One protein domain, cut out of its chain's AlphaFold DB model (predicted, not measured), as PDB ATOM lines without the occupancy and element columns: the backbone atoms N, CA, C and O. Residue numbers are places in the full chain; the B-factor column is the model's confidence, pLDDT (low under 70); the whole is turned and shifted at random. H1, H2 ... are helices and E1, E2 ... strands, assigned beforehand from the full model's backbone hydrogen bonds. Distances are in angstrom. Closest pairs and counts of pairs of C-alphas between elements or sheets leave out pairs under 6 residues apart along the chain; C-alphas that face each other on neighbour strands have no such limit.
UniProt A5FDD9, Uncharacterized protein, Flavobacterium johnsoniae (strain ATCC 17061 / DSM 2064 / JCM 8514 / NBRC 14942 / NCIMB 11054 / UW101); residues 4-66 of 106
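AT A GLANCE: This is residues 4 to 66 of the 106 residues of an uncharacterized protein of Flavobacterium johnsoniae (strain ATCC 17061 / DSM 2064 / JCM 8514 / NBRC 14942 / NCIMB 11054 / UW101) (UniProt A5FDD9). A helical hairpin, H2 and H3, makes the core; H1 is near both helices, and a small strand hairpin, E1 and E2, sits where H2 begins and H3 ends. At the opposite end residues 45 to 50 stick out. The printed part has 63 residues, in the order H1, E1, E2, H2, H3, mostly helix and compact, with a radius of gyration of the C-alphas of 11.6 A and spans of 31 by 28 by 20 A.

HOW THE PARTS SIT: H1, residues 4 to 12, is close to but not clearly touching H3, residues 52 to 66; their closest C-alphas, of Ile 6 and Tyr 61, are 7.0 A apart. E1, residues 19 to 22, and E2, residues 25 to 27, form an antiparallel hairpin, with N 19 and O 27 within hydrogen-bond range at 2.9 A. H2, residues 30 to 42, touches residues 53 to 57 of H3, opposite ways at a steep tilt of 40 degrees; their closest C-alphas, of Cys 37 and Ala 53, are 4.8 A apart. In H1, H2 and H3 every O i to N i+4 pair is within hydrogen-bond range.

IN THESE COORDINATES: H1 begins at C-alpha 4 (12.196, 0.618, 125.953). H2 is 18.2 A long; H3, 21.4 A, ends at C-alpha 66 (21.430, 17.610, 122.693).

THE WHOLE: The C-alphas farthest apart, of Pro 23 and Asn 45, are 32.7 A apart. The printed part has no cut and no long link, and no printed residue is under pLDDT 70.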
ATOM      1  N   GLU A   4      11.288   1.525 125.240       91.62
ATOM      2  CA  GLU A   4      12.196   0.618 125.953       91.62
ATOM      3  C   GLU A   4      13.671   0.995 125.755       91.62
ATOM      4  O   GLU A   4      14.471   0.946 126.690       91.62
ATOM      5  N   GLU A   5      14.042   1.446 124.554       92.25
ATOM      6  CA  GLU A   5      15.407   1.908 124.271       92.25
ATOM      7  C   GLU A   5      15.728   3.180 125.063       92.25
ATOM      8  O   GLU A   5      16.811   3.302 125.637       92.25
ATOM      9  N   ILE A   6      14.769   4.112 125.129       93.25
ATOM     10  CA  ILE A   6      14.895   5.342 125.923       93.25
ATOM     11  C   ILE A   6      15.029   5.011 127.409       93.25
ATOM     12  O   ILE A   6      15.881   5.578 128.091       93.25
ATOM     13  N   LYS A   7      14.223   4.067 127.903       93.19
ATOM     14  CA  LYS A   7      14.287   3.600 129.290       93.19
ATOM     15  C   LYS A   7      15.663   3.053 129.633       93.19
ATOM     16  O   LYS A   7      16.303   3.549 130.557       93.19
ATOM     17  N   ARG A   8      16.174   2.127 128.821       93.94
ATOM     18  CA  ARG A   8      17.514   1.562 129.009       93.94
ATOM     19  C   ARG A   8      18.612   2.628 128.931       93.94
ATOM     20  O   ARG A   8      19.618   2.526 129.630       93.94
ATOM     21  N   TYR A   9      18.453   3.652 128.092       93.31
ATOM     22  CA  TYR A   9      19.405   4.764 128.043       93.31
ATOM     23  C   TYR A   9      19.459   5.524 129.371       93.31
ATOM     24  O   TYR A   9      20.558   5.726 129.885       93.31
ATOM     25  N   PHE A  10      18.306   5.897 129.937       93.00
ATOM     26  CA  PHE A  10      18.242   6.634 131.201       93.00
ATOM     27  C   PHE A  10      18.605   5.790 132.428       93.00
ATOM     28  O   PHE A  10      19.105   6.340 133.402       93.00
ATOM     29  N   GLU A  11      18.429   4.468 132.381       92.00
ATOM     30  CA  GLU A  11      18.944   3.561 133.418       92.00
ATOM     31  C   GLU A  11      20.480   3.572 133.478       92.00
ATOM     32  O   GLU A  11      21.057   3.558 134.562       92.00
ATOM     33  N   ASN A  12      21.152   3.643 132.323       92.31
ATOM     34  CA  ASN A  12      22.618   3.692 132.251       92.31
ATOM     35  C   ASN A  12      23.184   5.116 132.371       92.31
ATOM     36  O   ASN A  12      24.321   5.302 132.795       92.31
ATOM     37  N   ASN A  13      22.407   6.118 131.963       90.81
ATOM     38  CA  ASN A  13      22.777   7.531 131.955       90.81
ATOM     39  C   ASN A  13      21.657   8.323 132.637       90.81
ATOM     40  O   ASN A  13      20.824   8.925 131.948       90.81
ATOM     41  N   PRO A  14      21.588   8.294 133.979       89.06
ATOM     42  CA  PRO A  14      20.518   8.958 134.703       89.06
ATOM     43  C   PRO A  14      20.536  10.465 134.407       89.06
ATOM     44  O   PRO A  14      21.598  11.093 134.490       89.06
ATOM     45  N   PRO A  15      19.386  11.067 134.045       90.56
ATOM     46  CA  PRO A  15      19.325  12.496 133.791       90.56
ATOM     47  C   PRO A  15      19.545  13.288 135.092       90.56
ATOM     48  O   PRO A  15      19.314  12.763 136.186       90.56
ATOM     49  N   PRO A  16      19.956  14.568 135.000       91.62
ATOM     50  CA  PRO A  16      20.015  15.460 136.155       91.62
ATOM     51  C   PRO A  16      18.668  15.525 136.874       91.62
ATOM     52  O   PRO A  16      17.624  15.390 136.239       91.62
ATOM     53  N   LYS A  17      18.677  15.762 138.189       92.19
ATOM     54  CA  LYS A  17      17.442  15.850 138.984       92.19
ATOM     55  C   LYS A  17      16.507  16.944 138.468       92.19
ATOM     56  O   LYS A  17      15.314  16.703 138.307       92.19
ATOM     57  N   GLU A  18      17.075  18.110 138.183       94.06
ATOM     58  CA  GLU A  18      16.365  19.269 137.657       94.06
ATOM     59  C   GLU A  18      16.824  19.556 136.230       94.06
ATOM     60  O   GLU A  18      18.024  19.571 135.946       94.06
ATOM     61  N   VAL A  19      15.868  19.775 135.328       92.81
ATOM     62  CA  VAL A  19      16.134  20.068 133.916       92.81
ATOM     63  C   VAL A  19      15.228  21.205 133.468       92.81
ATOM     64  O   VAL A  19      14.004  21.129 133.586       92.81
ATOM     65  N   VAL A  20      15.832  22.265 132.935       91.50
ATOM     66  CA  VAL A  20      15.098  23.328 132.241       91.50
ATOM     67  C   VAL A  20      14.649  22.764 130.896       91.50
ATOM     68  O   VAL A  20      15.490  22.401 130.078       91.50
ATOM     69  N   TRP A  21      13.337  22.639 130.694       86.38
ATOM     70  CA  TRP A  21      12.777  22.095 129.454       86.38
ATOM     71  C   TRP A  21      12.604  23.208 128.425       86.38
ATOM     72  O   TRP A  21      13.135  23.128 127.321       86.38
ATOM     73  N   THR A  22      11.915  24.278 128.812       87.19
ATOM     74  CA  THR A  22      11.754  25.506 128.027       87.19
ATOM     75  C   THR A  22      12.066  26.711 128.921       87.19
ATOM     76  O   THR A  22      12.150  26.554 130.143       87.19
ATOM     77  N   PRO A  23      12.208  27.936 128.379       89.44
ATOM     78  CA  PRO A  23      12.462  29.125 129.201       89.44
ATOM     79  C   PRO A  23      11.406  29.382 130.288       89.44
ATOM     80  O   PRO A  23      11.689  30.043 131.283       89.44
ATOM     81  N   TRP A  24      10.195  28.847 130.114       89.88
ATOM     82  CA  TRP A  24       9.066  29.001 131.034       89.88
ATOM     83  C   TRP A  24       8.686  27.714 131.778       89.88
ATOM     84  O   TRP A  24       7.805  27.754 132.636       89.88
ATOM     85  N   ALA A  25       9.314  26.573 131.481       91.31
ATOM     86  CA  ALA A  25       8.986  25.294 132.104       91.31
ATOM     87  C   ALA A  25      10.241  24.543 132.552       91.31
ATOM     88  O   ALA A  25      11.177  24.308 131.784       91.31
ATOM     89  N   LYS A  26      10.225  24.095 133.808       93.50
ATOM     90  CA  LYS A  26      11.276  23.263 134.395       93.50
ATOM     91  C   LYS A  26      10.704  21.969 134.953       93.50
ATOM     92  O   LYS A  26       9.642  21.958 135.572       93.50
ATOM     93  N   ILE A  27      11.453  20.891 134.777       94.00
ATOM     94  CA  ILE A  27      11.231  19.627 135.466       94.00
ATOM     95  C   ILE A  27      12.047  19.682 136.758       94.00
ATOM     96  O   ILE A  27      13.271  19.751 136.704       94.00
ATOM     97  N   ASN A  28      11.377  19.662 137.913       94.25
ATOM     98  CA  ASN A  28      12.048  19.675 139.223       94.25
ATOM     99  C   ASN A  28      12.507  18.277 139.678       94.25
ATOM    100  O   ASN A  28      13.390  18.152 140.521       94.25
ATOM    101  N   ASP A  29      11.871  17.226 139.161       95.06
ATOM    102  CA  ASP A  29      12.258  15.845 139.432       95.06
ATOM    103  C   ASP A  29      12.076  15.002 138.169       95.06
ATOM    104  O   ASP A  29      10.962  14.630 137.776       95.06
ATOM    105  N   THR A  30      13.195  14.724 137.508       94.62
ATOM    106  CA  THR A  30      13.222  13.935 136.276       94.62
ATOM    107  C   THR A  30      12.825  12.481 136.488       94.62
ATOM    108  O   THR A  30      12.245  11.888 135.582       94.62
ATOM    109  N   GLN A  31      13.056  11.902 137.666       94.25
ATOM    110  CA  GLN A  31      12.667  10.520 137.950       94.25
ATOM    111  C   GLN A  31      11.148  10.399 138.064       94.25
ATOM    112  O   GLN A  31      10.553   9.480 137.496       94.25
ATOM    113  N   VAL A  32      10.501  11.357 138.735       95.81
ATOM    114  CA  VAL A  32       9.033  11.420 138.810       95.81
ATOM    115  C   VAL A  32       8.429  11.639 137.424       95.81
ATOM    116  O   VAL A  32       7.486  10.938 137.052       95.81
ATOM    117  N   PHE A  33       9.001  12.553 136.635       95.50
ATOM    118  CA  PHE A  33       8.571  12.797 135.258       95.50
ATOM    119  C   PHE A  33       8.666  11.534 134.386       95.50
ATOM    120  O   PHE A  33       7.680  11.137 133.760       95.50
ATOM    121  N   LEU A  34       9.821  10.860 134.388       95.50
ATOM    122  CA  LEU A  34      10.033   9.628 133.626       95.50
ATOM    123  C   LEU A  34       9.070   8.524 134.068       95.50
ATOM    124  O   LEU A  34       8.432   7.889 133.229       95.50
ATOM    125  N   LYS A  35       8.900   8.334 135.382       95.50
ATOM    126  CA  LYS A  35       7.948   7.366 135.934       95.50
ATOM    127  C   LYS A  35       6.525   7.643 135.448       95.50
ATOM    128  O   LYS A  35       5.846   6.712 135.019       95.50
ATOM    129  N   SER A  36       6.094   8.905 135.466       95.75
ATOM    130  CA  SER A  36       4.783   9.311 134.948       95.75
ATOM    131  C   SER A  36       4.631   8.984 133.462       95.75
ATOM    132  O   SER A  36       3.593   8.464 133.057       95.75
ATOM    133  N   CYS A  37       5.666   9.228 132.652       95.56
ATOM    134  CA  CYS A  37       5.641   8.909 131.225       95.56
ATOM    135  C   CYS A  37       5.495   7.401 130.983       95.56
ATOM    136  O   CYS A  37       4.620   6.985 130.229       95.56
ATOM    137  N   TYR A  38       6.291   6.567 131.657       95.69
ATOM    138  CA  TYR A  38       6.212   5.112 131.485       95.69
ATOM    139  C   TYR A  38       4.882   4.528 131.965       95.69
ATOM    140  O   TYR A  38       4.333   3.648 131.307       95.69
ATOM    141  N   ILE A  39       4.329   5.041 133.070       96.06
ATOM    142  CA  ILE A  39       2.988   4.658 133.530       96.06
ATOM    143  C   ILE A  39       1.942   5.052 132.482       96.06
ATOM    144  O   ILE A  39       1.086   4.236 132.147       96.06
ATOM    145  N   GLY A  40       2.014   6.273 131.946       95.38
ATOM    146  CA  GLY A  40       1.090   6.754 130.921       95.38
ATOM    147  C   GLY A  40       1.134   5.909 129.650       95.38
ATOM    148  O   GLY A  40       0.087   5.527 129.144       95.38
ATOM    149  N   ILE A  41       2.334   5.550 129.186       95.19
ATOM    150  CA  ILE A  41       2.529   4.677 128.022       95.19
ATOM    151  C   ILE A  41       1.943   3.283 128.281       95.19
ATOM    152  O   ILE A  41       1.184   2.782 127.459       95.19
ATOM    153  N   ASN A  42       2.244   2.674 129.432       94.06
ATOM    154  CA  ASN A  42       1.805   1.312 129.743       94.06
ATOM    155  C   ASN A  42       0.281   1.177 129.899       94.06
ATOM    156  O   ASN A  42      -0.268   0.107 129.667       94.06
ATOM    157  N   ASN A  43      -0.401   2.246 130.317       95.69
ATOM    158  CA  ASN A  43      -1.858   2.258 130.474       95.69
ATOM    159  C   ASN A  43      -2.596   2.795 129.236       95.69
ATOM    160  O   ASN A  43      -3.827   2.851 129.233       95.69
ATOM    161  N   PHE A  44      -1.878   3.228 128.197       94.94
ATOM    162  CA  PHE A  44      -2.492   3.795 127.006       94.94
ATOM    163  C   PHE A  44      -2.995   2.694 126.069       94.94
ATOM    164  O   PHE A  44      -2.221   1.917 125.516       94.94
ATOM    165  N   ASN A  45      -4.306   2.668 125.840       90.62
ATOM    166  CA  ASN A  45      -4.945   1.727 124.927       90.62
ATOM    167  C   ASN A  45      -5.055   2.351 123.528       90.62
ATOM    168  O   ASN A  45      -6.094   2.899 123.163       90.62
ATOM    169  N   GLY A  46      -3.972   2.315 122.752       92.12
ATOM    170  CA  GLY A  46      -3.958   2.848 121.391       92.12
ATOM    171  C   GLY A  46      -2.588   2.777 120.712       92.12
ATOM    172  O   GLY A  46      -1.620   2.318 121.320       92.12
ATOM    173  N   PRO A  47      -2.486   3.237 119.451       93.62
ATOM    174  CA  PRO A  47      -1.211   3.305 118.744       93.62
ATOM    175  C   PRO A  47      -0.247   4.250 119.469       93.62
ATOM    176  O   PRO A  47      -0.613   5.381 119.807       93.62
ATOM    177  N   ILE A  48       0.984   3.791 119.699       90.75
ATOM    178  CA  ILE A  48       1.996   4.506 120.490       90.75
ATOM    179  C   ILE A  48       2.285   5.904 119.927       90.75
ATOM    180  O   ILE A  48       2.535   6.842 120.678       90.75
ATOM    181  N   GLU A  49       2.157   6.080 118.613       90.38
ATOM    182  CA  GLU A  49       2.359   7.340 117.901       90.38
ATOM    183  C   GLU A  49       1.371   8.431 118.316       90.38
ATOM    184  O   GLU A  49       1.654   9.599 118.078       90.38
ATOM    185  N   ARG A  50       0.233   8.074 118.927       92.88
ATOM    186  CA  ARG A  50      -0.781   9.013 119.435       92.88
ATOM    187  C   ARG A  50      -0.757   9.162 120.955       92.88
ATOM    188  O   ARG A  50      -1.586   9.882 121.501       92.88
ATOM    189  N   CYS A  51       0.140   8.463 121.650       94.75
ATOM    190  CA  CYS A  51       0.234   8.519 123.102       94.75
ATOM    191  C   CYS A  51       0.929   9.828 123.539       94.75
ATOM    192  O   CYS A  51       2.111  10.011 123.237       94.75
ATOM    193  N   PRO A  52       0.274  10.718 124.310       95.06
ATOM    194  CA  PRO A  52       0.904  11.966 124.757       95.06
ATOM    195  C   PRO A  52       2.129  11.721 125.648       95.06
ATOM    196  O   PRO A  52       3.141  12.413 125.549       95.06
ATOM    197  N   ALA A  53       2.076  10.681 126.485       95.88
ATOM    198  CA  ALA A  53       3.195  10.295 127.339       95.88
ATOM    199  C   ALA A  53       4.420   9.839 126.525       95.88
ATOM    200  O   ALA A  53       5.557  10.081 126.933       95.88
ATOM    201  N   TRP A  54       4.203   9.235 125.351       95.50
ATOM    202  CA  TRP A  54       5.280   8.894 124.425       95.50
ATOM    203  C   TRP A  54       5.929  10.138 123.814       95.50
ATOM    204  O   TRP A  54       7.157  10.217 123.769       95.50
ATOM    205  N   TRP A  55       5.134  11.124 123.391       94.94
ATOM    206  CA  TRP A  55       5.659  12.384 122.853       94.94
ATOM    207  C   TRP A  55       6.529  13.109 123.875       94.94
ATOM    208  O   TRP A  55       7.684  13.413 123.589       94.94
ATOM    209  N   HIS A  56       6.032  13.262 125.104       94.38
ATOM    210  CA  HIS A  56       6.797  13.878 126.187       94.38
ATOM    211  C   HIS A  56       8.103  13.135 126.493       94.38
ATOM    212  O   HIS A  56       9.142  13.768 126.682       94.38
ATOM    213  N   LEU A  57       8.082  11.797 126.499       95.38
ATOM    214  CA  LEU A  57       9.285  10.994 126.712       95.38
ATOM    215  C   LEU A  57      10.312  11.189 125.587       95.38
ATOM    216  O   LEU A  57      11.510  11.330 125.849       95.38
ATOM    217  N   ARG A  58       9.848  11.189 124.334       94.62
ATOM    218  CA  ARG A  58      10.691  11.374 123.151       94.62
ATOM    219  C   ARG A  58      11.336  12.758 123.140       94.62
ATOM    220  O   ARG A  58      12.545  12.852 122.929       94.62
ATOM    221  N   ASP A  59      10.562  13.806 123.391       93.38
ATOM    222  CA  ASP A  59      11.057  15.185 123.391       93.38
ATOM    223  C   ASP A  59      12.081  15.406 124.499       93.38
ATOM    224  O   ASP A  59      13.161  15.953 124.255       93.38
ATOM    225  N   PHE A  60      11.799  14.892 125.698       94.00
ATOM    226  CA  PHE A  60      12.740  14.943 126.809       94.00
ATOM    227  C   PHE A  60      14.050  14.210 126.483       94.00
ATOM    228  O   PHE A  60      15.137  14.724 126.747       94.00
ATOM    229  N   TYR A  61      13.980  13.037 125.852       93.94
ATOM    230  CA  TYR A  61      15.178  12.327 125.406       93.94
ATOM    231  C   TYR A  61      16.015  13.145 124.417       93.94
ATOM    232  O   TYR A  61      17.239  13.221 124.559       93.94
ATOM    233  N   LEU A  62      15.374  13.765 123.423       93.38
ATOM    234  CA  LEU A  62      16.065  14.592 122.433       93.38
ATOM    235  C   LEU A  62      16.723  15.811 123.081       93.38
ATOM    236  O   LEU A  62      17.857  16.141 122.727       93.38
ATOM    237  N   LEU A  63      16.047  16.439 124.046       92.00
ATOM    238  CA  LEU A  63      16.603  17.523 124.850       92.00
ATOM    239  C   LEU A  63      17.877  17.066 125.567       92.00
ATOM    240  O   LEU A  63      18.941  17.631 125.325       92.00
ATOM    241  N   ILE A  64      17.802  15.999 126.369       92.19
ATOM    242  CA  ILE A  64      18.956  15.499 127.129       92.19
ATOM    243  C   ILE A  64      20.108  15.124 126.202       92.19
ATOM    244  O   ILE A  64      21.252  15.500 126.458       92.19
ATOM    245  N   LYS A  65      19.829  14.439 125.090       90.12
ATOM    246  CA  LYS A  65      20.873  14.090 124.127       90.12
ATOM    247  C   LYS A  65      21.584  15.317 123.570       90.12
ATOM    248  O   LYS A  65      22.814  15.337 123.558       90.12
ATOM    249  N   ARG A  66      20.842  16.346 123.164       88.62
ATOM    250  CA  ARG A  66      21.430  17.610 122.693       88.62
ATOM    251  C   ARG A  66      22.268  18.269 123.790       88.62
ATOM    252  O   ARG A  66      23.403  18.654 123.524       88.62
TER     253      ARG A  66